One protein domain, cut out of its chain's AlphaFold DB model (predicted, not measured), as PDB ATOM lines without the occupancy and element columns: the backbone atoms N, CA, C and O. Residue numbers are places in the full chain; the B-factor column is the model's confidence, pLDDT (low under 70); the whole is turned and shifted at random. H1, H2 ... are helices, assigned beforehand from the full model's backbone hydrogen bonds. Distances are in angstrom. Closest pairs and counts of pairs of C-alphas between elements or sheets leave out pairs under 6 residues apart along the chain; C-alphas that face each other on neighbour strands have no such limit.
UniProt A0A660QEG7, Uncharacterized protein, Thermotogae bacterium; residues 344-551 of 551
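AT A GLANCE: This is residues 344 to 551 of the 551 residues of an uncharacterized protein of Thermotogae bacterium (UniProt A0A660QEG7). This is a long rod of helices: an up-and-down bundle of four helices, H1, H2, H4 and H5, makes one end, and the long helix H6 runs on from it to the other end, where H8 folds back along H6 and short H7 sits at the tip. H3 crosses H6 at a steep angle, and residues 412 to 417 of the loop after H3 stick out. The printed part has 208 residues with eight named helices, H1 to H8 in order, and no named strand; the class is all helix. The whole is extended, with a radius of gyration of the C-alphas of 26.9 A and spans of 87 by 37 by 28 A.

HOW THE PARTS SIT: Begin with the bundle: H1, residues 347 to 368, touches H2, residues 373 to 395, closest at the C-alphas of Ala 348 and Ile 391, 5.5 A apart; the two are a hairpin at a shallow tilt of 18 degrees, opposite ways. H4, residues 427 to 445, touches H2 with the C-alphas of Val 379 and Val 442 closest, at 6.4 A. H5, residues 450 to 464, makes a hairpin with H4, and its Phe 460 comes closest to Ala 358 of H1, C-alphas 5.7 A apart. H2 and H5 are apart, while H1 and H4 are near each other. Look next at H6, residues 469 to 502: its residues 470 to 474 alone touch H1, closest at the C-alphas of Val 347 and Val 471, 5.7 A, at a tilt of 35.3 degrees, only just steep. H3, residues 399 to 411, touches H6 with its residues 399 to 404 alone, closest at the C-alphas of Gln 400 and Ala 482, 5.1 A, at a steep tilt of 64 degrees. H8, residues 530 to 550, touches H6, closest at the C-alphas of Glu 492 and Val 544, 5.8 A; they run opposite ways at a shallow tilt of 34 degrees, only just short of steep. H7, residues 507 to 517, touches residues 530 to 533 of H8 alone, with the C-alphas of Ile 514 and Glu 530 closest at 6.7 A. Every O i to N i+4 pair is within hydrogen-bond range in H1, H2, H3, H4, H6 and H8; in H5 it is 10 of 11 and in H7 5 of 7.

IN THESE COORDINATES: Find C-alpha 347 at (55.931, -36.093, -28.165); from there H1 runs 31.9 A, and H2 returns over 33.0 A. H4 is 27.0 A long. H6 starts at C-alpha 469, (47.697, -37.582, -22.846), and runs 49.0 A. H8, 30.5 A long, ends at C-alpha 550, (50.888, -17.303, -43.667).

THE WHOLE: The C-alphas of Ser 370 and Glu 507 are the two farthest apart, 88.1 A. The printed part has no cut and ends at Leu 551, the chain's last residue. The links H3 to H4, 15 residues, and H7 to H8, 12 residues, are long. The mean pLDDT of the printed part is 91.7; residues 414, 417 and 524 are under 70.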
ATOM      1  N   ASN A 344      55.060 -26.694 -27.649       92.50
ATOM      2  CA  ASN A 344      55.292 -27.028 -26.246       92.50
ATOM      3  C   ASN A 344      55.165 -28.534 -25.959       92.50
ATOM      4  O   ASN A 344      55.441 -28.964 -24.835       92.50
ATOM      5  N   ILE A 345      54.740 -29.339 -26.938       94.06
ATOM      6  CA  ILE A 345      54.539 -30.776 -26.766       94.06
ATOM      7  C   ILE A 345      55.766 -31.548 -27.257       94.06
ATOM      8  O   ILE A 345      55.982 -31.747 -28.449       94.06
ATOM      9  N   ASP A 346      56.548 -32.070 -26.311       94.88
ATOM     10  CA  ASP A 346      57.627 -33.016 -26.605       94.88
ATOM     11  C   ASP A 346      57.065 -34.445 -26.709       94.88
ATOM     12  O   ASP A 346      57.074 -35.227 -25.748       94.88
ATOM     13  N   VAL A 347      56.533 -34.777 -27.890       94.44
ATOM     14  CA  VAL A 347      55.931 -36.093 -28.165       94.44
ATOM     15  C   VAL A 347      56.941 -37.232 -28.008       94.44
ATOM     16  O   VAL A 347      56.593 -38.298 -27.497       94.44
ATOM     17  N   ALA A 348      58.210 -37.006 -28.363       94.50
ATOM     18  CA  ALA A 348      59.269 -38.006 -28.254       94.50
ATOM     19  C   ALA A 348      59.542 -38.366 -26.791       94.50
ATOM     20  O   ALA A 348      59.638 -39.546 -26.442       94.50
ATOM     21  N   LYS A 349      59.609 -37.359 -25.914       95.44
ATOM     22  CA  LYS A 349      59.739 -37.564 -24.470       95.44
ATOM     23  C   LYS A 349      58.501 -38.220 -23.871       95.44
ATOM     24  O   LYS A 349      58.653 -39.135 -23.064       95.44
ATOM     25  N   ALA A 350      57.298 -37.785 -24.253       94.62
ATOM     26  CA  ALA A 350      56.049 -38.356 -23.748       94.62
ATOM     27  C   ALA A 350      55.916 -39.845 -24.113       94.62
ATOM     28  O   ALA A 350      55.719 -40.686 -23.234       94.62
ATOM     29  N   LEU A 351      56.106 -40.176 -25.393       94.31
ATOM     30  CA  LEU A 351      56.105 -41.549 -25.892       94.31
ATOM     31  C   LEU A 351      57.227 -42.373 -25.260       94.31
ATOM     32  O   LEU A 351      57.003 -43.487 -24.788       94.31
ATOM     33  N   GLY A 352      58.435 -41.813 -25.216       95.31
ATOM     34  CA  GLY A 352      59.598 -42.485 -24.664       95.31
ATOM     35  C   GLY A 352      59.418 -42.862 -23.194       95.31
ATOM     36  O   GLY A 352      59.695 -44.002 -22.829       95.31
ATOM     37  N   ALA A 353      58.903 -41.943 -22.372       95.19
ATOM     38  CA  ALA A 353      58.624 -42.192 -20.960       95.19
ATOM     39  C   ALA A 353      57.541 -43.262 -20.762       95.19
ATOM     40  O   ALA A 353      57.643 -44.089 -19.856       95.19
ATOM     41  N   HIS A 354      56.519 -43.273 -21.619       94.94
ATOM     42  CA  HIS A 354      55.467 -44.280 -21.563       94.94
ATOM     43  C   HIS A 354      55.987 -45.680 -21.927       94.94
ATOM     44  O   HIS A 354      55.740 -46.639 -21.193       94.94
ATOM     45  N   ILE A 355      56.796 -45.794 -22.987       95.06
ATOM     46  CA  ILE A 355      57.464 -47.054 -23.343       95.06
ATOM     47  C   ILE A 355      58.404 -47.499 -22.215       95.06
ATOM     48  O   ILE A 355      58.401 -48.677 -21.859       95.06
ATOM     49  N   ASP A 356      59.178 -46.593 -21.608       94.44
ATOM     50  CA  ASP A 356      60.071 -46.927 -20.488       94.44
ATOM     51  C   ASP A 356      59.295 -47.441 -19.259       94.44
ATOM     52  O   ASP A 356      59.735 -48.394 -18.605       94.44
ATOM     53  N   SER A 357      58.126 -46.860 -18.964       93.31
ATOM     54  CA  SER A 357      57.226 -47.331 -17.900       93.31
ATOM     55  C   SER A 357      56.769 -48.769 -18.157       93.31
ATOM     56  O   SER A 357      57.002 -49.653 -17.323       93.31
ATOM     57  N   ALA A 358      56.247 -49.036 -19.357       92.12
ATOM     58  CA  ALA A 358      55.811 -50.371 -19.760       92.12
ATOM     59  C   ALA A 358      56.965 -51.389 -19.744       92.12
ATOM     60  O   ALA A 358      56.833 -52.516 -19.257       92.12
ATOM     61  N   SER A 359      58.151 -50.967 -20.180       91.75
ATOM     62  CA  SER A 359      59.375 -51.777 -20.179       91.75
ATOM     63  C   SER A 359      59.858 -52.124 -18.771       91.75
ATOM     64  O   SER A 359      60.362 -53.222 -18.528       91.75
ATOM     65  N   SER A 360      59.682 -51.214 -17.811       91.69
ATOM     66  CA  SER A 360      60.075 -51.433 -16.414       91.69
ATOM     67  C   SER A 360      59.271 -52.566 -15.764       91.69
ATOM     68  O   SER A 360      59.794 -53.307 -14.919       91.69
ATOM     69  N   ARG A 361      58.020 -52.778 -16.197       88.62
ATOM     70  CA  ARG A 361      57.214 -53.933 -15.768       88.62
ATOM     71  C   ARG A 361      57.743 -55.242 -16.330       88.62
ATOM     72  O   ARG A 361      57.844 -56.212 -15.577       88.62
ATOM     73  N   ILE A 362      58.148 -55.256 -17.601       92.38
ATOM     74  CA  ILE A 362      58.801 -56.415 -18.227       92.38
ATOM     75  C   ILE A 362      60.051 -56.793 -17.433       92.38
ATOM     76  O   ILE A 362      60.193 -57.941 -17.015       92.38
ATOM     77  N   LEU A 363      60.919 -55.817 -17.151       92.75
ATOM     78  CA  LEU A 363      62.133 -56.029 -16.365       92.75
ATOM     79  C   LEU A 363      61.824 -56.661 -15.003       92.75
ATOM     80  O   LEU A 363      62.418 -57.674 -14.634       92.75
ATOM     81  N   THR A 364      60.851 -56.098 -14.287       92.56
ATOM     82  CA  THR A 364      60.432 -56.592 -12.971       92.56
ATOM     83  C   THR A 364      59.939 -58.039 -13.039       92.56
ATOM     84  O   THR A 364      60.273 -58.848 -12.172       92.56
ATOM     85  N   GLN A 365      59.149 -58.395 -14.056       92.25
ATOM     86  CA  GLN A 365      58.631 -59.755 -14.219       92.25
ATOM     87  C   GLN A 365      59.728 -60.755 -14.603       92.25
ATOM     88  O   GLN A 365      59.766 -61.850 -14.043       92.25
ATOM     89  N   LEU A 366      60.659 -60.379 -15.482       93.25
ATOM     90  CA  LEU A 366      61.800 -61.226 -15.844       93.25
ATOM     91  C   LEU A 366      62.725 -61.479 -14.640       93.25
ATOM     92  O   LEU A 366      63.133 -62.616 -14.406       93.25
ATOM     93  N   GLN A 367      63.001 -60.448 -13.835       92.56
ATOM     94  CA  GLN A 367      63.814 -60.572 -12.618       92.56
ATOM     95  C   GLN A 367      63.144 -61.457 -11.562       92.56
ATOM     96  O   GLN A 367      63.791 -62.340 -11.000       92.56
ATOM     97  N   LYS A 368      61.838 -61.272 -11.313       92.88
ATOM     98  CA  LYS A 368      61.070 -62.094 -10.359       92.88
ATOM     99  C   LYS A 368      61.058 -63.576 -10.726       92.88
ATOM    100  O   LYS A 368      61.064 -64.420  -9.836       92.88
ATOM    101  N   ASN A 369      61.067 -63.886 -12.019       92.31
ATOM    102  CA  ASN A 369      61.083 -65.257 -12.526       92.31
ATOM    103  C   ASN A 369      62.503 -65.799 -12.764       92.31
ATOM    104  O   ASN A 369      62.673 -66.797 -13.456       92.31
ATOM    105  N   SER A 370      63.531 -65.168 -12.181       91.12
ATOM    106  CA  SER A 370      64.924 -65.640 -12.226       91.12
ATOM    107  C   SER A 370      65.471 -65.851 -13.647       91.12
ATOM    108  O   SER A 370      66.293 -66.738 -13.884       91.12
ATOM    109  N   VAL A 371      65.025 -65.041 -14.616       91.12
ATOM    110  CA  VAL A 371      65.528 -65.108 -15.994       91.12
ATOM    111  C   VAL A 371      67.013 -64.699 -16.023       91.12
ATOM    112  O   VAL A 371      67.373 -63.688 -15.416       91.12
ATOM    113  N   PRO A 372      67.898 -65.427 -16.737       92.38
ATOM    114  CA  PRO A 372      69.320 -65.089 -16.817       92.38
ATOM    115  C   PRO A 372      69.592 -63.662 -17.310       92.38
ATOM    116  O   PRO A 372      69.025 -63.231 -18.317       92.38
ATOM    117  N   SER A 373      70.541 -62.964 -16.675       89.94
ATOM    118  CA  SER A 373      70.843 -61.548 -16.941       89.94
ATOM    119  C   SER A 373      71.140 -61.238 -18.412       89.94
ATOM    120  O   SER A 373      70.655 -60.236 -18.921       89.94
ATOM    121  N   GLY A 374      71.853 -62.117 -19.127       90.19
ATOM    122  CA  GLY A 374      72.142 -61.914 -20.555       90.19
ATOM    123  C   GLY A 374      70.895 -61.942 -21.452       90.19
ATOM    124  O   GLY A 374      70.842 -61.244 -22.460       90.19
ATOM    125  N   ARG A 375      69.853 -62.698 -21.071       91.75
ATOM    126  CA  ARG A 375      68.560 -62.685 -21.778       91.75
ATOM    127  C   ARG A 375      67.781 -61.414 -21.465       91.75
ATOM    128  O   ARG A 375      67.177 -60.841 -22.364       91.75
ATOM    129  N   ILE A 376      67.824 -60.962 -20.211       92.25
ATOM    130  CA  ILE A 376      67.218 -59.690 -19.802       92.25
ATOM    131  C   ILE A 376      67.859 -58.533 -20.576       92.25
ATOM    132  O   ILE A 376      67.144 -57.725 -21.159       92.25
ATOM    133  N   GLU A 377      69.190 -58.484 -20.649       93.00
ATOM    134  CA  GLU A 377      69.930 -57.457 -21.388       93.00
ATOM    135  C   GLU A 377      69.584 -57.461 -22.883       93.00
ATOM    136  O   GLU A 377      69.318 -56.407 -23.461       93.00
ATOM    137  N   PHE A 378      69.501 -58.644 -23.502       93.88
ATOM    138  CA  PHE A 378      69.047 -58.776 -24.888       93.88
ATOM    139  C   PHE A 378      67.644 -58.182 -25.098       93.88
ATOM    140  O   PHE A 378      67.447 -57.391 -26.023       93.88
ATOM    141  N   VAL A 379      66.683 -58.530 -24.233       94.38
ATOM    142  CA  VAL A 379      65.302 -58.028 -24.311       94.38
ATOM    143  C   VAL A 379      65.269 -56.507 -24.137       94.38
ATOM    144  O   VAL A 379      64.658 -55.817 -24.950       94.38
ATOM    145  N   LEU A 380      65.965 -55.960 -23.136       93.19
ATOM    146  CA  LEU A 380      66.008 -54.515 -22.886       93.19
ATOM    147  C   LEU A 380      66.627 -53.738 -24.054       93.19
ATOM    148  O   LEU A 380      66.082 -52.712 -24.461       93.19
ATOM    149  N   ASN A 381      67.719 -54.240 -24.635       95.19
ATOM    150  CA  ASN A 381      68.347 -53.625 -25.803       95.19
ATOM    151  C   ASN A 381      67.395 -53.592 -27.004       95.19
ATOM    152  O   ASN A 381      67.335 -52.593 -27.722       95.19
ATOM    153  N   LYS A 382      66.611 -54.658 -27.208       95.62
ATOM    154  CA  LYS A 382      65.588 -54.697 -28.259       95.62
ATOM    155  C   LYS A 382      64.472 -53.691 -28.009       95.62
ATOM    156  O   LYS A 382      64.110 -52.966 -28.928       95.62
ATOM    157  N   ILE A 383      64.004 -53.566 -26.771       94.31
ATOM    158  CA  ILE A 383      62.973 -52.581 -26.434       94.31
ATOM    159  C   ILE A 383      63.473 -51.142 -26.655       94.31
ATOM    160  O   ILE A 383      62.738 -50.320 -27.197       94.31
ATOM    161  N   GLN A 384      64.734 -50.828 -26.338       94.69
ATOM    162  CA  GLN A 384      65.303 -49.500 -26.624       94.69
ATOM    163  C   GLN A 384      65.432 -49.205 -28.131       94.69
ATOM    164  O   GLN A 384      65.223 -48.066 -28.563       94.69
ATOM    165  N   GLN A 385      65.715 -50.223 -28.954       95.06
ATOM    166  CA  GLN A 385      65.667 -50.091 -30.418       95.06
ATOM    167  C   GLN A 385      64.241 -49.788 -30.892       95.06
ATOM    168  O   GLN A 385      64.037 -48.837 -31.644       95.06
ATOM    169  N   MET A 386      63.257 -50.542 -30.398       94.12
ATOM    170  CA  MET A 386      61.841 -50.347 -30.727       94.12
ATOM    171  C   MET A 386      61.334 -48.967 -30.304       94.12
ATOM    172  O   MET A 386      60.624 -48.316 -31.062       94.12
ATOM    173  N   LYS A 387      61.739 -48.486 -29.124       95.38
ATOM    174  CA  LYS A 387      61.437 -47.135 -28.639       95.38
ATOM    175  C   LYS A 387      61.928 -46.070 -29.618       95.38
ATOM    176  O   LYS A 387      61.158 -45.196 -30.004       95.38
ATOM    177  N   SER A 388      63.190 -46.162 -30.038       95.25
ATOM    178  CA  SER A 388      63.775 -45.226 -31.009       95.25
ATOM    179  C   SER A 388      63.026 -45.256 -32.345       95.25
ATOM    180  O   SER A 388      62.732 -44.203 -32.901       95.25
ATOM    181  N   GLN A 389      62.666 -46.448 -32.831       94.56
ATOM    182  CA  GLN A 389      61.891 -46.617 -34.065       94.56
ATOM    183  C   GLN A 389      60.478 -46.034 -33.952       94.56
ATOM    184  O   GLN A 389      60.028 -45.363 -34.874       94.56
ATOM    185  N   ALA A 390      59.791 -46.245 -32.826       94.12
ATOM    186  CA  ALA A 390      58.460 -45.692 -32.591       94.12
ATOM    187  C   ALA A 390      58.484 -44.157 -32.542       94.12
ATOM    188  O   ALA A 390      57.626 -43.514 -33.137       94.12
ATOM    189  N   ILE A 391      59.493 -43.569 -31.890       94.62
ATOM    190  CA  ILE A 391      59.688 -42.112 -31.861       94.62
ATOM    191  C   ILE A 391      59.953 -41.571 -33.271       94.62
ATOM    192  O   ILE A 391      59.309 -40.607 -33.671       94.62
ATOM    193  N   GLN A 392      60.848 -42.204 -34.035       94.31
ATOM    194  CA  GLN A 392      61.137 -41.805 -35.417       94.31
ATOM    195  C   GLN A 392      59.903 -41.899 -36.314       94.31
ATOM    196  O   GLN A 392      59.653 -40.989 -37.094       94.31
ATOM    197  N   TYR A 393      59.125 -42.976 -36.179       93.25
ATOM    198  CA  TYR A 393      57.875 -43.143 -36.909       93.25
ATOM    199  C   TYR A 393      56.903 -42.005 -36.596       93.25
ATOM    200  O   TYR A 393      56.429 -41.354 -37.515       93.25
ATOM    201  N   VAL A 394      56.670 -41.718 -35.311       91.56
ATOM    202  CA  VAL A 394      55.759 -40.645 -34.883       91.56
ATOM    203  C   VAL A 394      56.215 -39.275 -35.387       91.56
ATOM    204  O   VAL A 394      55.408 -38.497 -35.877       91.56
ATOM    205  N   GLN A 395      57.509 -38.974 -35.312       90.25
ATOM    206  CA  GLN A 395      58.048 -37.695 -35.782       90.25
ATOM    207  C   GLN A 395      58.028 -37.541 -37.311       90.25
ATOM    208  O   GLN A 395      58.114 -36.415 -37.789       90.25
ATOM    209  N   GLY A 396      57.942 -38.643 -38.059       92.31
ATOM    210  CA  GLY A 396      57.925 -38.665 -39.523       92.31
ATOM    211  C   GLY A 396      56.540 -38.861 -40.141       92.31
ATOM    212  O   GLY A 396      56.462 -39.280 -41.291       92.31
ATOM    213  N   ILE A 397      55.455 -38.645 -39.388       94.38
ATOM    214  CA  ILE A 397      54.093 -38.732 -39.931       94.38
ATOM    215  C   ILE A 397      53.824 -37.530 -40.844       94.38
ATOM    216  O   ILE A 397      53.821 -36.385 -40.390       94.38
ATOM    217  N   GLU A 398      53.507 -37.809 -42.107       95.69
ATOM    218  CA  GLU A 398      53.021 -36.821 -43.071       95.69
ATOM    219  C   GLU A 398      51.521 -36.581 -42.860       95.69
ATOM    220  O   GLU A 398      50.652 -37.215 -43.459       95.69
ATOM    221  N   TRP A 399      51.193 -35.669 -41.944       96.12
ATOM    222  CA  TRP A 399      49.807 -35.411 -41.539       96.12
ATOM    223  C   TRP A 399      48.898 -34.933 -42.669       96.12
ATOM    224  O   TRP A 399      47.694 -35.179 -42.625       96.12
ATOM    225  N   GLN A 400      49.461 -34.274 -43.679       95.25
ATOM    226  CA  GLN A 400      48.708 -33.852 -44.852       95.25
ATOM    227  C   GLN A 400      48.186 -35.066 -45.642       95.25
ATOM    228  O   GLN A 400      46.992 -35.127 -45.923       95.25
ATOM    229  N   GLU A 401      49.023 -36.084 -45.876       95.50
ATOM    230  CA  GLU A 401      48.612 -37.331 -46.544       95.50
ATOM    231  C   GLU A 401      47.544 -38.089 -45.741       95.50
ATOM    232  O   GLU A 401      46.622 -38.682 -46.310       95.50
ATOM    233  N   VAL A 402      47.640 -38.056 -44.403       96.00
ATOM    234  CA  VAL A 402      46.634 -38.657 -43.512       96.00
ATOM    235  C   VAL A 402      45.270 -38.006 -43.723       96.00
ATOM    236  O   VAL A 402      44.283 -38.716 -43.913       96.00
ATOM    237  N   ILE A 403      45.203 -36.671 -43.714       97.12
ATOM    238  CA  ILE A 403      43.940 -35.947 -43.903       97.12
ATOM    239  C   ILE A 403      43.396 -36.135 -45.319       97.12
ATOM    240  O   ILE A 403      42.212 -36.426 -45.470       97.12
ATOM    241  N   GLU A 404      44.240 -36.031 -46.346       94.31
ATOM    242  CA  GLU A 404      43.837 -36.249 -47.742       94.31
ATOM    243  C   GLU A 404      43.232 -37.645 -47.939       94.31
ATOM    244  O   GLU A 404      42.189 -37.787 -48.582       94.31
ATOM    245  N   THR A 405      43.834 -38.671 -47.328       94.25
ATOM    246  CA  THR A 405      43.308 -40.042 -47.355       94.25
ATOM    247  C   THR A 405      41.943 -40.125 -46.674       94.25
ATOM    248  O   THR A 405      41.002 -40.661 -47.253       94.25
ATOM    249  N   GLU A 406      41.806 -39.583 -45.462       94.44
ATOM    250  CA  GLU A 406      40.550 -39.634 -44.702       94.44
ATOM    251  C   GLU A 406      39.407 -38.891 -45.405       94.44
ATOM    252  O   GLU A 406      38.295 -39.414 -45.484       94.44
ATOM    253  N   ILE A 407      39.670 -37.702 -45.953       94.62
ATOM    254  CA  ILE A 407      38.677 -36.941 -46.719       94.62
ATOM    255  C   ILE A 407      38.315 -37.683 -48.006       94.62
ATOM    256  O   ILE A 407      37.134 -37.857 -48.298       94.62
ATOM    257  N   SER A 408      39.301 -38.208 -48.738       91.56
ATOM    258  CA  SER A 408      39.043 -38.984 -49.957       91.56
ATOM    259  C   SER A 408      38.156 -40.199 -49.690       91.56
ATOM    260  O   SER A 408      37.314 -40.541 -50.519       91.56
ATOM    261  N   GLU A 409      38.310 -40.868 -48.547       91.19
ATOM    262  CA  GLU A 409      37.441 -41.983 -48.163       91.19
ATOM    263  C   GLU A 409      35.996 -41.552 -47.872       91.19
ATOM    264  O   GLU A 409      35.077 -42.320 -48.160       91.19
ATOM    265  N   LEU A 410      35.780 -40.343 -47.344       91.62
ATOM    266  CA  LEU A 410      34.442 -39.784 -47.108       91.62
ATOM    267  C   LEU A 410      33.748 -39.346 -48.407       91.62
ATOM    268  O   LEU A 410      32.533 -39.527 -48.548       91.62
ATOM    269  N   LEU A 411      34.513 -38.801 -49.359       90.06
ATOM    270  CA  LEU A 411      33.996 -38.351 -50.653       90.06
ATOM    271  C   LEU A 411      33.714 -39.527 -51.606       90.06
ATOM    272  O   LEU A 411      32.691 -39.542 -52.284       90.06
ATOM    273  N   ASN A 412      34.551 -40.572 -51.600       84.69
ATOM    274  CA  ASN A 412      34.443 -41.727 -52.507       84.69
ATOM    275  C   ASN A 412      33.399 -42.782 -52.081       84.69
ATOM    276  O   ASN A 412      33.598 -43.989 -52.260       84.69
ATOM    277  N   VAL A 413      32.264 -42.354 -51.526       81.31
ATOM    278  CA  VAL A 413      31.172 -43.251 -51.124       81.31
ATOM    279  C   VAL A 413      30.015 -43.143 -52.113       81.31
ATOM    280  O   VAL A 413      29.445 -42.079 -52.317       81.31
ATOM    281  N   SER A 414      29.605 -44.275 -52.694       68.75
ATOM    282  CA  SER A 414      28.553 -44.327 -53.727       68.75
ATOM    283  C   SER A 414      27.162 -43.889 -53.255       68.75
ATOM    284  O   SER A 414      26.297 -43.590 -54.077       68.75
ATOM    285  N   LYS A 415      26.925 -43.886 -51.940       70.31
ATOM    286  CA  LYS A 415      25.701 -43.392 -51.305       70.31
ATOM    287  C   LYS A 415      26.064 -42.645 -50.030       70.31
ATOM    288  O   LYS A 415      26.681 -43.241 -49.151       70.31
ATOM    289  N   ALA A 416      25.597 -41.405 -49.890       73.00
ATOM    290  CA  ALA A 416      25.811 -40.576 -48.699       73.00
ATOM    291  C   ALA A 416      25.456 -41.301 -47.383       73.00
ATOM    292  O   ALA A 416      26.204 -41.221 -46.414       73.00
ATOM    293  N   ALA A 417      24.384 -42.104 -47.385       69.25
ATOM    294  CA  ALA A 417      23.939 -42.901 -46.236       69.25
ATOM    295  C   ALA A 417      24.934 -43.986 -45.767       69.25
ATOM    296  O   ALA A 417      24.788 -44.514 -44.670       69.25
ATOM    297  N   ASN A 418      25.937 -44.336 -46.579       76.12
ATOM    298  CA  ASN A 418      26.958 -45.332 -46.239       76.12
ATOM    299  C   ASN A 418      28.262 -44.702 -45.717       76.12
ATOM    300  O   ASN A 418      29.242 -45.426 -45.529       76.12
ATOM    301  N   ARG A 419      28.320 -43.375 -45.539       87.50
ATOM    302  CA  ARG A 419      29.521 -42.705 -45.027       87.50
ATOM    303  C   ARG A 419      29.780 -43.102 -43.581       87.50
ATOM    304  O   ARG A 419      28.923 -42.942 -42.716       87.50
ATOM    305  N   ASP A 420      30.992 -43.578 -43.323       89.31
ATOM    306  CA  ASP A 420      31.458 -43.873 -41.974       89.31
ATOM    307  C   ASP A 420      32.279 -42.698 -41.436       89.31
ATOM    308  O   ASP A 420      33.493 -42.616 -41.621       89.31
ATOM    309  N   TRP A 421      31.600 -41.803 -40.717       90.44
ATOM    310  CA  TRP A 421      32.208 -40.655 -40.035       90.44
ATOM    311  C   TRP A 421      33.223 -41.042 -38.951       90.44
ATOM    312  O   TRP A 421      33.933 -40.179 -38.432       90.44
ATOM    313  N   THR A 422      33.274 -42.324 -38.568       88.75
ATOM    314  CA  THR A 422      34.193 -42.835 -37.548       88.75
ATOM    315  C   THR A 422      35.477 -43.414 -38.127       88.75
ATOM    316  O   THR A 422      36.417 -43.706 -37.382       88.75
ATOM    317  N   LYS A 423      35.555 -43.558 -39.453       89.38
ATOM    318  CA  LYS A 423      36.713 -44.134 -40.118       89.38
ATOM    319  C   LYS A 423      37.858 -43.123 -40.161       89.38
ATOM    320  O   LYS A 423      37.841 -42.158 -40.917       89.38
ATOM    321  N   LYS A 424      38.857 -43.351 -39.309       91.81
ATOM    322  CA  LYS A 424      40.078 -42.544 -39.190       91.81
ATOM    323  C   LYS A 424      41.306 -43.447 -39.130       91.81
ATOM    324  O   LYS A 424      41.225 -44.588 -38.668       91.81
ATOM    325  N   VAL A 425      42.457 -42.939 -39.558       91.19
ATOM    326  CA  VAL A 425      43.739 -43.646 -39.438       91.19
ATOM    327  C   VAL A 425      44.127 -43.702 -37.959       91.19
ATOM    328  O   VAL A 425      44.437 -42.679 -37.370       91.19
ATOM    329  N   LEU A 426      44.114 -44.874 -37.319       89.25
ATOM    330  CA  LEU A 426      44.386 -44.990 -35.876       89.25
ATOM    331  C   LEU A 426      45.879 -45.228 -35.601       89.25
ATOM    332  O   LEU A 426      46.343 -46.369 -35.480       89.25
ATOM    333  N   ILE A 427      46.634 -44.135 -35.496       87.94
ATOM    334  CA  ILE A 427      48.100 -44.137 -35.375       87.94
ATOM    335  C   ILE A 427      48.540 -44.823 -34.079       87.94
ATOM    336  O   ILE A 427      49.341 -45.761 -34.115       87.94
ATOM    337  N   TRP A 428      47.953 -44.442 -32.940       89.75
ATOM    338  CA  TRP A 428      48.280 -45.063 -31.656       89.75
ATOM    339  C   TRP A 428      47.980 -46.566 -31.607       89.75
ATOM    340  O   TRP A 428      48.796 -47.353 -31.116       89.75
ATOM    341  N   ASN A 429      46.849 -47.005 -32.169       89.06
ATOM    342  CA  ASN A 429      46.513 -48.432 -32.242       89.06
ATOM    343  C   ASN A 429      47.539 -49.216 -33.061       89.06
ATOM    344  O   ASN A 429      47.885 -50.344 -32.706       89.06
ATOM    345  N   SER A 430      48.045 -48.613 -34.136       88.12
ATOM    346  CA  SER A 430      49.072 -49.215 -34.986       88.12
ATOM    347  C   SER A 430      50.397 -49.354 -34.232       88.12
ATOM    348  O   SER A 430      50.992 -50.433 -34.232       88.12
ATOM    349  N   ILE A 431      50.819 -48.307 -33.514       89.44
ATOM    350  CA  ILE A 431      52.049 -48.305 -32.705       89.44
ATOM    351  C   ILE A 431      51.954 -49.313 -31.555       89.44
ATOM    352  O   ILE A 431      52.814 -50.184 -31.427       89.44
ATOM    353  N   SER A 432      50.907 -49.236 -30.732       92.38
ATOM    354  CA  SER A 432      50.716 -50.120 -29.572       92.38
ATOM    355  C   SER A 432      50.627 -51.595 -29.980       92.38
ATOM    356  O   SER A 432      51.247 -52.454 -29.340       92.38
ATOM    357  N   SER A 433      49.949 -51.903 -31.091       91.38
ATOM    358  CA  SER A 433      49.882 -53.259 -31.648       91.38
ATOM    359  C   SER A 433      51.237 -53.736 -32.174       91.38
ATOM    360  O   SER A 433      51.642 -54.864 -31.887       91.38
ATOM    361  N   ALA A 434      51.966 -52.892 -32.914       90.50
ATOM    362  CA  ALA A 434      53.294 -53.227 -33.426       90.50
ATOM    363  C   ALA A 434      54.287 -53.499 -32.288       90.50
ATOM    364  O   ALA A 434      54.980 -54.519 -32.306       90.50
ATOM    365  N   LEU A 435      54.298 -52.644 -31.259       93.06
ATOM    366  CA  LEU A 435      55.127 -52.821 -30.068       93.06
ATOM    367  C   LEU A 435      54.771 -54.113 -29.322       93.06
ATOM    368  O   LEU A 435      55.664 -54.893 -29.002       93.06
ATOM    369  N   THR A 436      53.482 -54.380 -29.091       94.12
ATOM    370  CA  THR A 436      53.027 -55.601 -28.400       94.12
ATOM    371  C   THR A 436      53.471 -56.865 -29.146       94.12
ATOM    372  O   THR A 436      54.042 -57.777 -28.545       94.12
ATOM    373  N   ASN A 437      53.255 -56.905 -30.464       92.38
ATOM    374  CA  ASN A 437      53.616 -58.047 -31.305       92.38
ATOM    375  C   ASN A 437      55.128 -58.287 -31.346       92.38
ATOM    376  O   ASN A 437      55.581 -59.433 -31.337       92.38
ATOM    377  N   GLU A 438      55.920 -57.220 -31.398       92.25
ATOM    378  CA  GLU A 438      57.371 -57.347 -31.437       92.25
ATOM    379  C   GLU A 438      57.941 -57.764 -30.072       92.25
ATOM    380  O   GLU A 438      58.857 -58.583 -30.024       92.25
ATOM    381  N   ILE A 439      57.344 -57.336 -28.954       94.69
ATOM    382  CA  ILE A 439      57.726 -57.831 -27.623       94.69
ATOM    383  C   ILE A 439      57.449 -59.327 -27.472       94.69
ATOM    384  O   ILE A 439      58.319 -60.053 -26.989       94.69
ATOM    385  N   ASP A 440      56.292 -59.812 -27.929       93.44
ATOM    386  CA  ASP A 440      55.992 -61.250 -27.950       93.44
ATOM    387  C   ASP A 440      57.072 -62.040 -28.714       93.44
ATOM    388  O   ASP A 440      57.600 -63.040 -28.216       93.44
ATOM    389  N   ARG A 441      57.480 -61.549 -29.891       92.62
ATOM    390  CA  ARG A 441      58.552 -62.159 -30.696       92.62
ATOM    391  C   ARG A 441      59.903 -62.130 -29.992       92.62
ATOM    392  O   ARG A 441      60.576 -63.161 -29.940       92.62
ATOM    393  N   VAL A 442      60.298 -60.982 -29.443       93.75
ATOM    394  CA  VAL A 442      61.581 -60.793 -28.751       93.75
ATOM    395  C   VAL A 442      61.688 -61.720 -27.540       93.75
ATOM    396  O   VAL A 442      62.723 -62.363 -27.356       93.75
ATOM    397  N   LEU A 443      60.623 -61.849 -26.743       92.94
ATOM    398  CA  LEU A 443      60.603 -62.728 -25.572       92.94
ATOM    399  C   LEU A 443      60.678 -64.211 -25.964       92.94
ATOM    400  O   LEU A 443      61.458 -64.964 -25.378       92.94
ATOM    401  N   LYS A 444      59.927 -64.634 -26.990       91.56
ATOM    402  CA  LYS A 444      60.011 -66.004 -27.526       91.56
ATOM    403  C   LYS A 444      61.406 -66.313 -28.061       91.56
ATOM    404  O   LYS A 444      61.958 -67.369 -27.762       91.56
ATOM    405  N   TYR A 445      62.003 -65.379 -28.799       91.12
ATOM    406  CA  TYR A 445      63.356 -65.522 -29.336       91.12
ATOM    407  C   TYR A 445      64.420 -65.595 -28.233       91.12
ATOM    408  O   TYR A 445      65.356 -66.386 -28.323       91.12
ATOM    409  N   ALA A 446      64.245 -64.838 -27.147       89.50
ATOM    410  CA  ALA A 446      65.098 -64.913 -25.962       89.50
ATOM    411  C   ALA A 446      64.955 -66.239 -25.179       89.50
ATOM    412  O   ALA A 446      65.660 -66.450 -24.188       89.50
ATOM    413  N   GLY A 447      64.069 -67.146 -25.606       88.00
ATOM    414  CA  GLY A 447      63.848 -68.448 -24.981       88.00
ATOM    415  C   GLY A 447      63.139 -68.350 -23.631       88.00
ATOM    416  O   GLY A 447      63.444 -69.135 -22.729       88.00
ATOM    417  N   ILE A 448      62.266 -67.354 -23.464       90.44
ATOM    418  CA  ILE A 448      61.411 -67.204 -22.281       90.44
ATOM    419  C   ILE A 448      60.258 -68.213 -22.354       90.44
ATOM    420  O   ILE A 448      59.719 -68.480 -23.428       90.44
ATOM    421  N   GLU A 449      59.888 -68.789 -21.210       88.50
ATOM    422  CA  GLU A 449      58.817 -69.784 -21.116       88.50
ATOM    423  C   GLU A 449      57.466 -69.220 -21.568       88.50
ATOM    424  O   GLU A 449      57.092 -68.110 -21.193       88.50
ATOM    425  N   SER A 450      56.704 -70.002 -22.336       86.88
ATOM    426  CA  SER A 450      55.472 -69.551 -23.000       86.88
ATOM    427  C   SER A 450      54.427 -68.942 -22.059       86.88
ATOM    428  O   SER A 450      53.770 -67.968 -22.429       86.88
ATOM    429  N   ASP A 451      54.268 -69.485 -20.849       88.31
ATOM    430  CA  ASP A 451      53.310 -68.951 -19.873       88.31
ATOM    431  C   ASP A 451      53.765 -67.598 -19.315       88.31
ATOM    432  O   ASP A 451      52.952 -66.681 -19.177       88.31
ATOM    433  N   LEU A 452      55.071 -67.438 -19.078       90.12
ATOM    434  CA  LEU A 452      55.657 -66.167 -18.667       90.12
ATOM    435  C   LEU A 452      55.598 -65.134 -19.802       90.12
ATOM    436  O   LEU A 452      55.264 -63.980 -19.547       90.12
ATOM    437  N   VAL A 453      55.836 -65.539 -21.057       92.19
ATOM    438  CA  VAL A 453      55.637 -64.668 -22.229       92.19
ATOM    439  C   VAL A 453      54.208 -64.139 -22.260       92.19
ATOM    440  O   VAL A 453      54.019 -62.932 -22.358       92.19
ATOM    441  N   ARG A 454      53.201 -65.011 -22.121       91.69
ATOM    442  CA  ARG A 454      51.790 -64.597 -22.153       91.69
ATOM    443  C   ARG A 454      51.472 -63.566 -21.066       91.69
ATOM    444  O   ARG A 454      50.798 -62.582 -21.348       91.69
ATOM    445  N   GLN A 455      51.974 -63.771 -19.847       92.62
ATOM    446  CA  GLN A 455      51.781 -62.834 -18.734       92.62
ATOM    447  C   GLN A 455      52.460 -61.480 -18.982       92.62
ATOM    448  O   GLN A 455      51.838 -60.437 -18.775       92.62
ATOM    449  N   ILE A 456      53.710 -61.494 -19.458       93.81
ATOM    450  CA  ILE A 456      54.470 -60.278 -19.765       93.81
ATOM    451  C   ILE A 456      53.799 -59.500 -20.896       93.81
ATOM    452  O   ILE A 456      53.582 -58.298 -20.762       93.81
ATOM    453  N   VAL A 457      53.449 -60.177 -21.991       93.62
ATOM    454  CA  VAL A 457      52.820 -59.557 -23.164       93.62
ATOM    455  C   VAL A 457      51.470 -58.959 -22.794       93.62
ATOM    456  O   VAL A 457      51.220 -57.820 -23.166       93.62
ATOM    457  N   GLN A 458      50.638 -59.658 -22.013       92.38
ATOM    458  CA  GLN A 458      49.363 -59.101 -21.552       92.38
ATOM    459  C   GLN A 458      49.580 -57.856 -20.684       92.38
ATOM    460  O   GLN A 458      48.977 -56.820 -20.935       92.38
ATOM    461  N   SER A 459      50.488 -57.923 -19.704       91.19
ATOM    462  CA  SER A 459      50.766 -56.772 -18.837       91.19
ATOM    463  C   SER A 459      51.349 -55.584 -19.600       91.19
ATOM    464  O   SER A 459      51.106 -54.448 -19.200       91.19
ATOM    465  N   PHE A 460      52.161 -55.832 -20.628       92.94
ATOM    466  CA  PHE A 460      52.687 -54.784 -21.494       92.94
ATOM    467  C   PHE A 460      51.577 -54.198 -22.365       92.94
ATOM    468  O   PHE A 460      51.464 -52.983 -22.457       92.94
ATOM    469  N   HIS A 461      50.737 -55.052 -22.951       91.81
ATOM    470  CA  HIS A 461      49.594 -54.654 -23.764       91.81
ATOM    471  C   HIS A 461      48.619 -53.761 -22.981       91.81
ATOM    472  O   HIS A 461      48.251 -52.691 -23.458       91.81
ATOM    473  N   ASP A 462      48.260 -54.147 -21.755       90.56
ATOM    474  CA  ASP A 462      47.341 -53.391 -20.892       90.56
ATOM    475  C   ASP A 462      47.863 -51.984 -20.542       90.56
ATOM    476  O   ASP A 462      47.074 -51.088 -20.240       90.56
ATOM    477  N   GLU A 463      49.185 -51.786 -20.550       90.94
ATOM    478  CA  GLU A 463      49.811 -50.482 -20.313       90.94
ATOM    479  C   GLU A 463      49.997 -49.698 -21.613       90.94
ATOM    480  O   GLU A 463      49.562 -48.555 -21.684       90.94
ATOM    481  N   ILE A 464      50.575 -50.311 -22.650       92.12
ATOM    482  CA  ILE A 464      50.908 -49.640 -23.915       92.12
ATOM    483  C   ILE A 464      49.675 -49.269 -24.744       92.12
ATOM    484  O   ILE A 464      49.770 -48.477 -25.670       92.12
ATOM    485  N   THR A 465      48.513 -49.861 -24.476       90.62
ATOM    486  CA  THR A 465      47.258 -49.455 -25.125       90.62
ATOM    487  C   THR A 465      46.673 -48.186 -24.512       90.62
ATOM    488  O   THR A 465      45.870 -47.519 -25.163       90.62
ATOM    489  N   GLN A 466      47.101 -47.800 -23.305       91.00
ATOM    490  CA  GLN A 466      46.665 -46.564 -22.661       91.00
ATOM    491  C   GLN A 466      47.414 -45.382 -23.264       91.00
ATOM    492  O   GLN A 466      48.528 -45.057 -22.859       91.00
ATOM    493  N   GLU A 467      46.782 -44.742 -24.243       91.00
ATOM    494  CA  GLU A 467      47.346 -43.597 -24.947       91.00
ATOM    495  C   GLU A 467      47.778 -42.482 -23.977       91.00
ATOM    496  O   GLU A 467      46.955 -41.969 -23.208       91.00
ATOM    497  N   PRO A 468      49.059 -42.068 -23.990       92.19
ATOM    498  CA  PRO A 468      49.508 -40.954 -23.174       92.19
ATOM    499  C   PRO A 468      48.820 -39.655 -23.589       92.19
ATOM    500  O   PRO A 468      48.783 -39.321 -24.770       92.19
ATOM    501  N   PHE A 469      48.384 -38.859 -22.610       92.94
ATOM    502  CA  PHE A 469      47.697 -37.582 -22.846       92.94
ATOM    503  C   PHE A 469      48.403 -36.679 -23.873       92.94
ATOM    504  O   PHE A 469      47.763 -36.178 -24.789       92.94
ATOM    505  N   TYR A 470      49.719 -36.476 -23.739       94.25
ATOM    506  CA  TYR A 470      50.473 -35.600 -24.643       94.25
ATOM    507  C   TYR A 470      50.670 -36.190 -26.045       94.25
ATOM    508  O   TYR A 470      50.844 -35.427 -26.985       94.25
ATOM    509  N   VAL A 471      50.621 -37.518 -26.198       93.75
ATOM    510  CA  VAL A 471      50.631 -38.166 -27.521       93.75
ATOM    511  C   VAL A 471      49.276 -37.961 -28.194       93.75
ATOM    512  O   VAL A 471      49.235 -37.488 -29.326       93.75
ATOM    513  N   ALA A 472      48.185 -38.199 -27.458       94.50
ATOM    514  CA  ALA A 472      46.827 -37.955 -27.935       94.50
ATOM    515  C   ALA A 472      46.620 -36.486 -28.338       94.50
ATOM    516  O   ALA A 472      46.108 -36.194 -29.415       94.50
ATOM    517  N   LEU A 473      47.055 -35.546 -27.492       95.31
ATOM    518  CA  LEU A 473      46.925 -34.116 -27.770       95.31
ATOM    519  C   LEU A 473      47.716 -33.713 -29.015       95.31
ATOM    520  O   LEU A 473      47.174 -33.032 -29.880       95.31
ATOM    521  N   TRP A 474      48.961 -34.176 -29.123       95.94
ATOM    522  CA  TRP A 474      49.802 -33.931 -30.289       95.94
ATOM    523  C   TRP A 474      49.159 -34.454 -31.579       95.94
ATOM    524  O   TRP A 474      49.142 -33.743 -32.581       95.94
ATOM    525  N   GLU A 475      48.577 -35.657 -31.565       95.31
ATOM    526  CA  GLU A 475      47.851 -36.195 -32.721       95.31
ATOM    527  C   GLU A 475      46.661 -35.299 -33.107       95.31
ATOM    528  O   GLU A 475      46.509 -34.943 -34.276       95.31
ATOM    529  N   ARG A 476      45.838 -34.883 -32.140       94.88
ATOM    530  CA  ARG A 476      44.666 -34.026 -32.398       94.88
ATOM    531  C   ARG A 476      45.066 -32.667 -32.969       94.88
ATOM    532  O   ARG A 476      44.450 -32.201 -33.924       94.88
ATOM    533  N   GLU A 477      46.100 -32.045 -32.407       97.38
ATOM    534  CA  GLU A 477      46.595 -30.748 -32.865       97.38
ATOM    535  C   GLU A 477      47.157 -30.829 -34.287       97.38
ATOM    536  O   GLU A 477      46.739 -30.046 -35.136       97.38
ATOM    537  N   ASN A 478      48.010 -31.813 -34.598       97.50
ATOM    538  CA  ASN A 478      48.528 -31.965 -35.961       97.50
ATOM    539  C   ASN A 478      47.430 -32.241 -36.989       97.50
ATOM    540  O   ASN A 478      47.474 -31.678 -38.080       97.50
ATOM    541  N   ARG A 479      46.439 -33.077 -36.657       97.19
ATOM    542  CA  ARG A 479      45.299 -33.341 -37.547       97.19
ATOM    543  C   ARG A 479      44.541 -32.071 -37.881       97.19
ATOM    544  O   ARG A 479      44.236 -31.836 -39.043       97.19
ATOM    545  N   PHE A 480      44.264 -31.245 -36.876       98.25
ATOM    546  CA  PHE A 480      43.594 -29.970 -37.085       98.25
ATOM    547  C   PHE A 480      44.430 -29.013 -37.947       98.25
ATOM    548  O   PHE A 480      43.898 -28.408 -38.874       98.25
ATOM    549  N   LEU A 481      45.738 -28.904 -37.685       98.31
ATOM    550  CA  LEU A 481      46.637 -28.063 -38.483       98.31
ATOM    551  C   LEU A 481      46.713 -28.527 -39.943       98.31
ATOM    552  O   LEU A 481      46.608 -27.707 -40.855       98.31
ATOM    553  N   ALA A 482      46.852 -29.835 -40.168       98.25
ATOM    554  CA  ALA A 482      46.873 -30.426 -41.502       98.25
ATOM    555  C   ALA A 482      45.532 -30.257 -42.225       98.25
ATOM    556  O   ALA A 482      45.519 -29.916 -43.404       98.25
ATOM    557  N   PHE A 483      44.411 -30.411 -41.515       98.50
ATOM    558  CA  PHE A 483      43.079 -30.160 -42.062       98.50
ATOM    559  C   PHE A 483      42.878 -28.700 -42.463       98.50
ATOM    560  O   PHE A 483      42.385 -28.437 -43.554       98.50
ATOM    561  N   PHE A 484      43.296 -27.742 -41.632       98.38
ATOM    562  CA  PHE A 484      43.197 -26.326 -41.985       98.38
ATOM    563  C   PHE A 484      44.050 -25.984 -43.213       98.38
ATOM    564  O   PHE A 484      43.590 -25.275 -44.102       98.38
ATOM    565  N   LYS A 485      45.267 -26.533 -43.304       97.94
ATOM    566  CA  LYS A 485      46.114 -26.372 -44.492       97.94
ATOM    567  C   LYS A 485      45.456 -26.966 -45.740       97.94
ATOM    568  O   LYS A 485      45.420 -26.310 -46.773       97.94
ATOM    569  N   PHE A 486      44.908 -28.176 -45.632       97.75
ATOM    570  CA  PHE A 486      44.163 -28.821 -46.710       97.75
ATOM    571  C   PHE A 486      42.954 -27.980 -47.157       97.75
ATOM    572  O   PHE A 486      42.764 -27.774 -48.352       97.75
ATOM    573  N   LEU A 487      42.190 -27.425 -46.210       97.94
ATOM    574  CA  LEU A 487      41.062 -26.530 -46.476       97.94
ATOM    575  C   LEU A 487      41.489 -25.288 -47.274       97.94
ATOM    576  O   LEU A 487      40.843 -24.957 -48.264       97.94
ATOM    577  N   VAL A 488      42.568 -24.616 -46.858       97.94
ATOM    578  CA  VAL A 488      43.092 -23.412 -47.530       97.94
ATOM    579  C   VAL A 488      43.552 -23.733 -48.948       97.94
ATOM    580  O   VAL A 488      43.126 -23.064 -49.883       97.94
ATOM    581  N   LEU A 489      44.358 -24.784 -49.121       96.25
ATOM    582  CA  LEU A 489      44.858 -25.184 -50.439       96.25
ATOM    583  C   LEU A 489      43.714 -25.566 -51.385       96.25
ATOM    584  O   LEU A 489      43.708 -25.154 -52.541       96.25
ATOM    585  N   ASN A 490      42.717 -26.303 -50.887       96.00
ATOM    586  CA  ASN A 490      41.561 -26.679 -51.690       96.00
ATOM    587  C   ASN A 490      40.698 -25.466 -52.068       96.00
ATOM    588  O   ASN A 490      40.226 -25.382 -53.200       96.00
ATOM    589  N   ALA A 491      40.514 -24.510 -51.152       97.50
ATOM    590  CA  ALA A 491      39.808 -23.268 -51.450       97.50
ATOM    591  C   ALA A 491      40.548 -22.429 -52.508       97.50
ATOM    592  O   ALA A 491      39.905 -21.919 -53.425       97.50
ATOM    593  N   GLU A 492      41.881 -22.335 -52.412       97.25
ATOM    594  CA  GLU A 492      42.741 -21.595 -53.348       97.25
ATOM    595  C   GLU A 492      42.652 -22.184 -54.760       97.25
ATOM    596  O   GLU A 492      42.426 -21.458 -55.729       97.25
ATOM    597  N   GLU A 493      42.766 -23.509 -54.866       96.19
ATOM    598  CA  GLU A 493      42.652 -24.244 -56.124       96.19
ATOM    599  C   GLU A 493      41.262 -24.058 -56.750       96.19
ATOM    600  O   GLU A 493      41.152 -23.583 -57.883       96.19
ATOM    601  N   ARG A 494      40.185 -24.326 -55.999       96.38
ATOM    602  CA  ARG A 494      38.809 -24.246 -56.522       96.38
ATOM    603  C   ARG A 494      38.427 -22.850 -56.992       96.38
ATOM    604  O   ARG A 494      37.768 -22.707 -58.028       96.38
ATOM    605  N   VAL A 495      38.790 -21.812 -56.235       97.56
ATOM    606  CA  VAL A 495      38.457 -20.438 -56.626       97.56
ATOM    607  C   VAL A 495      39.288 -20.009 -57.839       97.56
ATOM    608  O   VAL A 495      38.740 -19.385 -58.745       97.56
ATOM    609  N   ALA A 496      40.562 -20.408 -57.935       96.69
ATOM    610  CA  ALA A 496      41.392 -20.139 -59.110       96.69
ATOM    611  C   ALA A 496      40.829 -20.804 -60.377       96.69
ATOM    612  O   ALA A 496      40.668 -20.139 -61.406       96.69
ATOM    613  N   GLU A 497      40.464 -22.085 -60.293       96.31
ATOM    614  CA  GLU A 497      39.848 -22.825 -61.397       96.31
ATOM    615  C   GLU A 497      38.507 -22.214 -61.816       96.31
ATOM    616  O   GLU A 497      38.242 -22.030 -63.009       96.31
ATOM    617  N   THR A 498      37.667 -21.841 -60.846       96.44
ATOM    618  CA  THR A 498      36.356 -21.241 -61.126       96.44
ATOM    619  C   THR A 498      36.499 -19.874 -61.788       96.44
ATOM    620  O   THR A 498      35.836 -19.619 -62.794       96.44
ATOM    621  N   ARG A 499      37.415 -19.023 -61.306       95.44
ATOM    622  CA  ARG A 499      37.733 -17.723 -61.924       95.44
ATOM    623  C   ARG A 499      38.200 -17.876 -63.359       95.44
ATOM    624  O   ARG A 499      37.711 -17.170 -64.242       95.44
ATOM    625  N   GLN A 500      39.121 -18.808 -63.601       95.00
ATOM    626  CA  GLN A 500      39.630 -19.086 -64.940       95.00
ATOM    627  C   GLN A 500      38.508 -19.560 -65.869       95.00
ATOM    628  O   GLN A 500      38.403 -19.083 -66.999       95.00
ATOM    629  N   ARG A 501      37.657 -20.474 -65.391       94.25
ATOM    630  CA  ARG A 501      36.504 -20.976 -66.140       94.25
ATOM    631  C   ARG A 501      35.520 -19.855 -66.471       94.25
ATOM    632  O   ARG A 501      35.093 -19.770 -67.616       94.25
ATOM    633  N   TYR A 502      35.166 -19.015 -65.498       94.56
ATOM    634  CA  TYR A 502      34.171 -17.952 -65.668       94.56
ATOM    635  C   TYR A 502      34.676 -16.832 -66.581       94.56
ATOM    636  O   TYR A 502      33.942 -16.367 -67.447       94.56
ATOM    637  N   SER A 503      35.968 -16.507 -66.504       90.50
ATOM    638  CA  SER A 503      36.623 -15.534 -67.392       90.50
ATOM    639  C   SER A 503      36.645 -15.958 -68.872       90.50
ATOM    640  O   SER A 503      36.926 -15.140 -69.745       90.50
ATOM    641  N   ALA A 504      36.385 -17.236 -69.168       91.62
ATOM    642  CA  ALA A 504      36.342 -17.788 -70.522       91.62
ATOM    643  C   ALA A 504      34.910 -17.996 -71.061       91.62
ATOM    644  O   ALA A 504      34.756 -18.526 -72.165       91.62
ATOM    645  N   LEU A 505      33.873 -17.623 -70.301       91.62
ATOM    646  CA  LEU A 505      32.471 -17.816 -70.685       91.62
ATOM    647  C   LEU A 505      31.998 -16.787 -71.718       91.62
ATOM    648  O   LEU A 505      32.435 -15.638 -71.734       91.62
ATOM    649  N   GLY A 506      31.067 -17.204 -72.579       87.00
ATOM    650  CA  GLY A 506      30.317 -16.291 -73.445       87.00
ATOM    651  C   GLY A 506      29.070 -15.724 -72.755       87.00
ATOM    652  O   GLY A 506      28.621 -16.244 -71.734       87.00
ATOM    653  N   GLU A 507      28.449 -14.699 -73.352       80.19
ATOM    654  CA  GLU A 507      27.251 -14.026 -72.803       80.19
ATOM    655  C   GLU A 507      26.092 -14.989 -72.469       80.19
ATOM    656  O   GLU A 507      25.386 -14.797 -71.480       80.19
ATOM    657  N   SER A 508      25.885 -16.043 -73.269       79.44
ATOM    658  CA  SER A 508      24.819 -17.030 -73.031       79.44
ATOM    659  C   SER A 508      25.076 -17.917 -71.814       79.44
ATOM    660  O   SER A 508      24.131 -18.310 -71.133       79.44
ATOM    661  N   ASP A 509      26.339 -18.223 -71.523       86.81
ATOM    662  CA  ASP A 509      26.712 -19.081 -70.395       86.81
ATOM    663  C   ASP A 509      26.664 -18.302 -69.074       86.81
ATOM    664  O   ASP A 509      26.285 -18.849 -68.036       86.81
ATOM    665  N   TRP A 510      26.951 -16.997 -69.126       90.81
ATOM    666  CA  TRP A 510      26.823 -16.093 -67.984       90.81
ATOM    667  C   TRP A 510      25.395 -15.986 -67.453       90.81
ATOM    668  O   TRP A 510      25.206 -15.932 -66.240       90.81
ATOM    669  N   GLN A 511      24.375 -16.039 -68.317       87.12
ATOM    670  CA  GLN A 511      22.978 -16.043 -67.860       87.12
ATOM    671  C   GLN A 511      22.678 -17.231 -66.937       87.12
ATOM    672  O   GLN A 511      21.979 -17.076 -65.936       87.12
ATOM    673  N   HIS A 512      23.239 -18.405 -67.241       85.69
ATOM    674  CA  HIS A 512      23.090 -19.591 -66.401       85.69
ATOM    675  C   HIS A 512      23.864 -19.473 -65.085       85.69
ATOM    676  O   HIS A 512      23.340 -19.844 -64.036       85.69
ATOM    677  N   VAL A 513      25.082 -18.924 -65.119       90.06
ATOM    678  CA  VAL A 513      25.876 -18.674 -63.907       90.06
ATOM    679  C   VAL A 513      25.160 -17.693 -62.979       90.06
ATOM    680  O   VAL A 513      24.950 -18.013 -61.813       90.06
ATOM    681  N   ILE A 514      24.706 -16.552 -63.500       91.56
ATOM    682  CA  ILE A 514      23.992 -15.533 -62.722       91.56
ATOM    683  C   ILE A 514      22.727 -16.119 -62.091       91.56
ATOM    684  O   ILE A 514      22.471 -15.898 -60.913       91.56
ATOM    685  N   GLN A 515      21.950 -16.918 -62.828       86.94
ATOM    686  CA  GLN A 515      20.744 -17.540 -62.277       86.94
ATOM    687  C   GLN A 515      21.046 -18.454 -61.075       86.94
ATOM    688  O   GLN A 515      20.281 -18.458 -60.103       86.94
ATOM    689  N   ASN A 516      22.149 -19.205 -61.138       84.62
ATOM    690  CA  ASN A 516      22.582 -20.100 -60.066       84.62
ATOM    691  C   ASN A 516      23.138 -19.334 -58.858       84.62
ATOM    692  O   ASN A 516      22.914 -19.747 -57.728       84.62
ATOM    693  N   TRP A 517      23.837 -18.222 -59.086       91.75
ATOM    694  CA  TRP A 517      24.433 -17.401 -58.027       91.75
ATOM    695  C   TRP A 517      23.444 -16.423 -57.380       91.75
ATOM    696  O   TRP A 517      23.634 -16.024 -56.232       91.75
ATOM    697  N   ALA A 518      22.355 -16.078 -58.073       86.75
ATOM    698  CA  ALA A 518      21.314 -15.183 -57.570       86.75
ATOM    699  C   ALA A 518      20.523 -15.765 -56.387       86.75
ATOM    700  O   ALA A 518      19.843 -15.022 -55.678       86.75
ATOM    701  N   HIS A 519      20.614 -17.076 -56.162       82.25
ATOM    702  CA  HIS A 519      19.950 -17.764 -55.065       82.25
ATOM    703  C   HIS A 519      20.994 -18.454 -54.190       82.25
ATOM    704  O   HIS A 519      21.764 -19.273 -54.676       82.25
ATOM    705  N   SER A 520      20.981 -18.153 -52.892       82.62
ATOM    706  CA  SER A 520      21.742 -18.895 -51.888       82.62
ATOM    707  C   SER A 520      20.777 -19.649 -50.984       82.62
ATOM    708  O   SER A 520      19.735 -19.124 -50.583       82.62
ATOM    709  N   SER A 521      21.115 -20.894 -50.659       74.19
ATOM    710  CA  SER A 521      20.409 -21.643 -49.617       74.19
ATOM    711  C   SER A 521      20.910 -21.288 -48.210       74.19
ATOM    712  O   SER A 521      20.234 -21.579 -47.220       74.19
ATOM    713  N   ILE A 522      22.056 -20.612 -48.103       73.12
ATOM    714  CA  ILE A 522      22.739 -20.306 -46.841       73.12
ATOM    715  C   ILE A 522      22.491 -18.850 -46.418       73.12
ATOM    716  O   ILE A 522      22.118 -18.609 -45.267       73.12
ATOM    717  N   HIS A 523      22.599 -17.896 -47.347       74.25
ATOM    718  CA  HIS A 523      22.410 -16.461 -47.108       74.25
ATOM    719  C   HIS A 523      21.089 -15.912 -47.668       74.25
ATOM    720  O   HIS A 523      20.496 -16.460 -48.591       74.25
ATOM    721  N   GLU A 524      20.633 -14.782 -47.109       66.88
ATOM    722  CA  GLU A 524      19.394 -14.102 -47.529       66.88
ATOM    723  C   GLU A 524      19.480 -13.472 -48.931       66.88
ATOM    724  O   GLU A 524      18.444 -13.218 -49.544       66.88
ATOM    725  N   ALA A 525      20.689 -13.221 -49.445       76.44
ATOM    726  CA  ALA A 525      20.918 -12.607 -50.750       76.44
ATOM    727  C   ALA A 525      21.998 -13.362 -51.537       76.44
ATOM    728  O   ALA A 525      23.039 -13.708 -50.981       76.44
ATOM    729  N   GLY A 526      21.733 -13.599 -52.824       84.88
ATOM    730  CA  GLY A 526      22.720 -14.056 -53.801       84.88
ATOM    731  C   GLY A 526      23.339 -12.902 -54.593       84.88
ATOM    732  O   GLY A 526      23.061 -11.732 -54.323       84.88
ATOM    733  N   LEU A 527      24.150 -13.237 -55.596       89.94
ATOM    734  CA  LEU A 527      24.796 -12.277 -56.499       89.94
ATOM    735  C   LEU A 527      24.061 -12.238 -57.844       89.94
ATOM    736  O   LEU A 527      23.756 -13.280 -58.422       89.94
ATOM    737  N   SER A 528      23.735 -11.037 -58.324       87.50
ATOM    738  CA  SER A 528      22.758 -10.834 -59.405       87.50
ATOM    739  C   SER A 528      23.348 -10.461 -60.764       87.50
ATOM    740  O   SER A 528      22.596 -10.353 -61.734       87.50
ATOM    741  N   ASP A 529      24.659 -10.256 -60.853       91.75
ATOM    742  CA  ASP A 529      25.344  -9.888 -62.091       91.75
ATOM    743  C   ASP A 529      26.793 -10.403 -62.131       91.75
ATOM    744  O   ASP A 529      27.338 -10.876 -61.134       91.75
ATOM    745  N   GLU A 530      27.390 -10.362 -63.325       91.75
ATOM    746  CA  GLU A 530      28.751 -10.843 -63.599       91.75
ATOM    747  C   GLU A 530      29.817 -10.106 -62.777       91.75
ATOM    748  O   GLU A 530      30.733 -10.747 -62.263       91.75
ATOM    749  N   GLU A 531      29.682  -8.785 -62.617       92.88
ATOM    750  CA  GLU A 531      30.640  -7.949 -61.882       92.88
ATOM    751  C   GLU A 531      30.689  -8.367 -60.410       92.88
ATOM    752  O   GLU A 531      31.756  -8.689 -59.899       92.88
ATOM    753  N   GLN A 532      29.529  -8.502 -59.762       94.25
ATOM    754  CA  GLN A 532      29.430  -8.971 -58.379       94.25
ATOM    755  C   GLN A 532      30.043 -10.361 -58.178       94.25
ATOM    756  O   GLN A 532      30.708 -10.605 -57.170       94.25
ATOM    757  N   ILE A 533      29.803 -11.283 -59.114       95.25
ATOM    758  CA  ILE A 533      30.313 -12.659 -59.038       95.25
ATOM    759  C   ILE A 533      31.837 -12.677 -59.169       95.25
ATOM    760  O   ILE A 533      32.514 -13.329 -58.372       95.25
ATOM    761  N   MET A 534      32.381 -11.959 -60.151       95.75
ATOM    762  CA  MET A 534      33.826 -11.883 -60.355       95.75
ATOM    763  C   MET A 534      34.523 -11.153 -59.205       95.75
ATOM    764  O   MET A 534      35.533 -11.653 -58.716       95.75
ATOM    765  N   ASP A 535      33.941 -10.066 -58.691       95.75
ATOM    766  CA  ASP A 535      34.448  -9.359 -57.512       95.75
ATOM    767  C   ASP A 535      34.479 -10.269 -56.279       95.75
ATOM    768  O   ASP A 535      35.456 -10.276 -55.530       95.75
ATOM    769  N   PHE A 536      33.430 -11.066 -56.047       95.69
ATOM    770  CA  PHE A 536      33.425 -12.041 -54.955       95.69
ATOM    771  C   PHE A 536      34.570 -13.047 -55.102       95.69
ATOM    772  O   PHE A 536      35.311 -13.279 -54.149       95.69
ATOM    773  N   LEU A 537      34.729 -13.629 -56.293       96.88
ATOM    774  CA  LEU A 537      35.768 -14.621 -56.555       96.88
ATOM    775  C   LEU A 537      37.181 -14.033 -56.423       96.88
ATOM    776  O   LEU A 537      38.073 -14.700 -55.904       96.88
ATOM    777  N   ASP A 538      37.389 -12.799 -56.881       96.81
ATOM    778  CA  ASP A 538      38.663 -12.090 -56.776       96.81
ATOM    779  C   ASP A 538      39.013 -11.794 -55.314       96.81
ATOM    780  O   ASP A 538      40.115 -12.133 -54.873       96.81
ATOM    781  N   ASN A 539      38.058 -11.261 -54.547       96.69
ATOM    782  CA  ASN A 539      38.227 -11.007 -53.116       96.69
ATOM    783  C   ASN A 539      38.492 -12.302 -52.338       96.69
ATOM    784  O   ASN A 539      39.383 -12.344 -51.491       96.69
ATOM    785  N   PHE A 540      37.749 -13.376 -52.633       97.12
ATOM    786  CA  PHE A 540      37.940 -14.661 -51.965       97.12
ATOM    787  C   PHE A 540      39.289 -15.294 -52.327       97.12
ATOM    788  O   PHE A 540      39.983 -15.809 -51.453       97.12
ATOM    789  N   PHE A 541      39.723 -15.209 -53.588       97.50
ATOM    790  CA  PHE A 541      41.055 -15.668 -53.981       97.50
ATOM    791  C   PHE A 541      42.165 -14.883 -53.277       97.50
ATOM    792  O   PHE A 541      43.128 -15.496 -52.820       97.50
ATOM    793  N   GLU A 542      42.048 -13.557 -53.168       96.62
ATOM    794  CA  GLU A 542      43.018 -12.737 -52.436       96.62
ATOM    795  C   GLU A 542      43.065 -13.130 -50.952       96.62
ATOM    796  O   GLU A 542      44.147 -13.406 -50.432       96.62
ATOM    797  N   GLU A 543      41.900 -13.272 -50.307       95.62
ATOM    798  CA  GLU A 543      41.780 -13.714 -48.913       95.62
ATOM    799  C   GLU A 543      42.482 -15.060 -48.676       95.62
ATOM    800  O   GLU A 543      43.310 -15.186 -47.769       95.62
ATOM    801  N   VAL A 544      42.175 -16.068 -49.497       96.25
ATOM    802  CA  VAL A 544      42.735 -17.413 -49.340       96.25
ATOM    803  C   VAL A 544      44.228 -17.433 -49.664       96.25
ATOM    804  O   VAL A 544      44.991 -18.063 -48.935       96.25
ATOM    805  N   THR A 545      44.670 -16.707 -50.694       95.25
ATOM    806  CA  THR A 545      46.096 -16.598 -51.043       95.25
ATOM    807  C   THR A 545      46.891 -15.974 -49.897       95.25
ATOM    808  O   THR A 545      47.996 -16.418 -49.583       95.25
ATOM    809  N   ASP A 546      46.343 -14.952 -49.240       94.31
ATOM    810  CA  ASP A 546      46.991 -14.327 -48.091       94.31
ATOM    811  C   ASP A 546      47.071 -15.272 -46.892       94.31
ATOM    812  O   ASP A 546      48.113 -15.334 -46.243       94.31
ATOM    813  N   ILE A 547      46.026 -16.067 -46.634       93.56
ATOM    814  CA  ILE A 547      46.088 -17.129 -45.619       93.56
ATOM    815  C   ILE A 547      47.153 -18.163 -45.999       93.56
ATOM    816  O   ILE A 547      47.977 -18.509 -45.161       93.56
ATOM    817  N   SER A 548      47.172 -18.622 -47.252       92.56
ATOM    818  CA  SER A 548      48.113 -19.620 -47.781       92.56
ATOM    819  C   SER A 548      49.574 -19.185 -47.611       92.56
ATOM    820  O   SER A 548      50.422 -19.991 -47.239       92.56
ATOM    821  N   ARG A 549      49.872 -17.886 -47.774       91.25
ATOM    822  CA  ARG A 549      51.206 -17.302 -47.523       91.25
ATOM    823  C   ARG A 549      51.613 -17.273 -46.045       91.25
ATOM    824  O   ARG A 549      52.805 -17.151 -45.763       91.25
ATOM    825  N   GLU A 550      50.652 -17.294 -45.120       86.94
ATOM    826  CA  GLU A 550      50.888 -17.303 -43.667       86.94
ATOM    827  C   GLU A 550      51.117 -18.719 -43.100       86.94
ATOM    828  O   GLU A 550      51.600 -18.832 -41.968       86.94
ATOM    829  N   LEU A 551      50.755 -19.771 -43.851       87.00
ATOM    830  CA  LEU A 551      50.967 -21.188 -43.510       87.00
ATOM    831  C   LEU A 551      52.412 -21.627 -43.772       87.00
ATOM    832  O   LEU A 551      52.911 -22.456 -42.973       87.00
TER     833      LEU A 551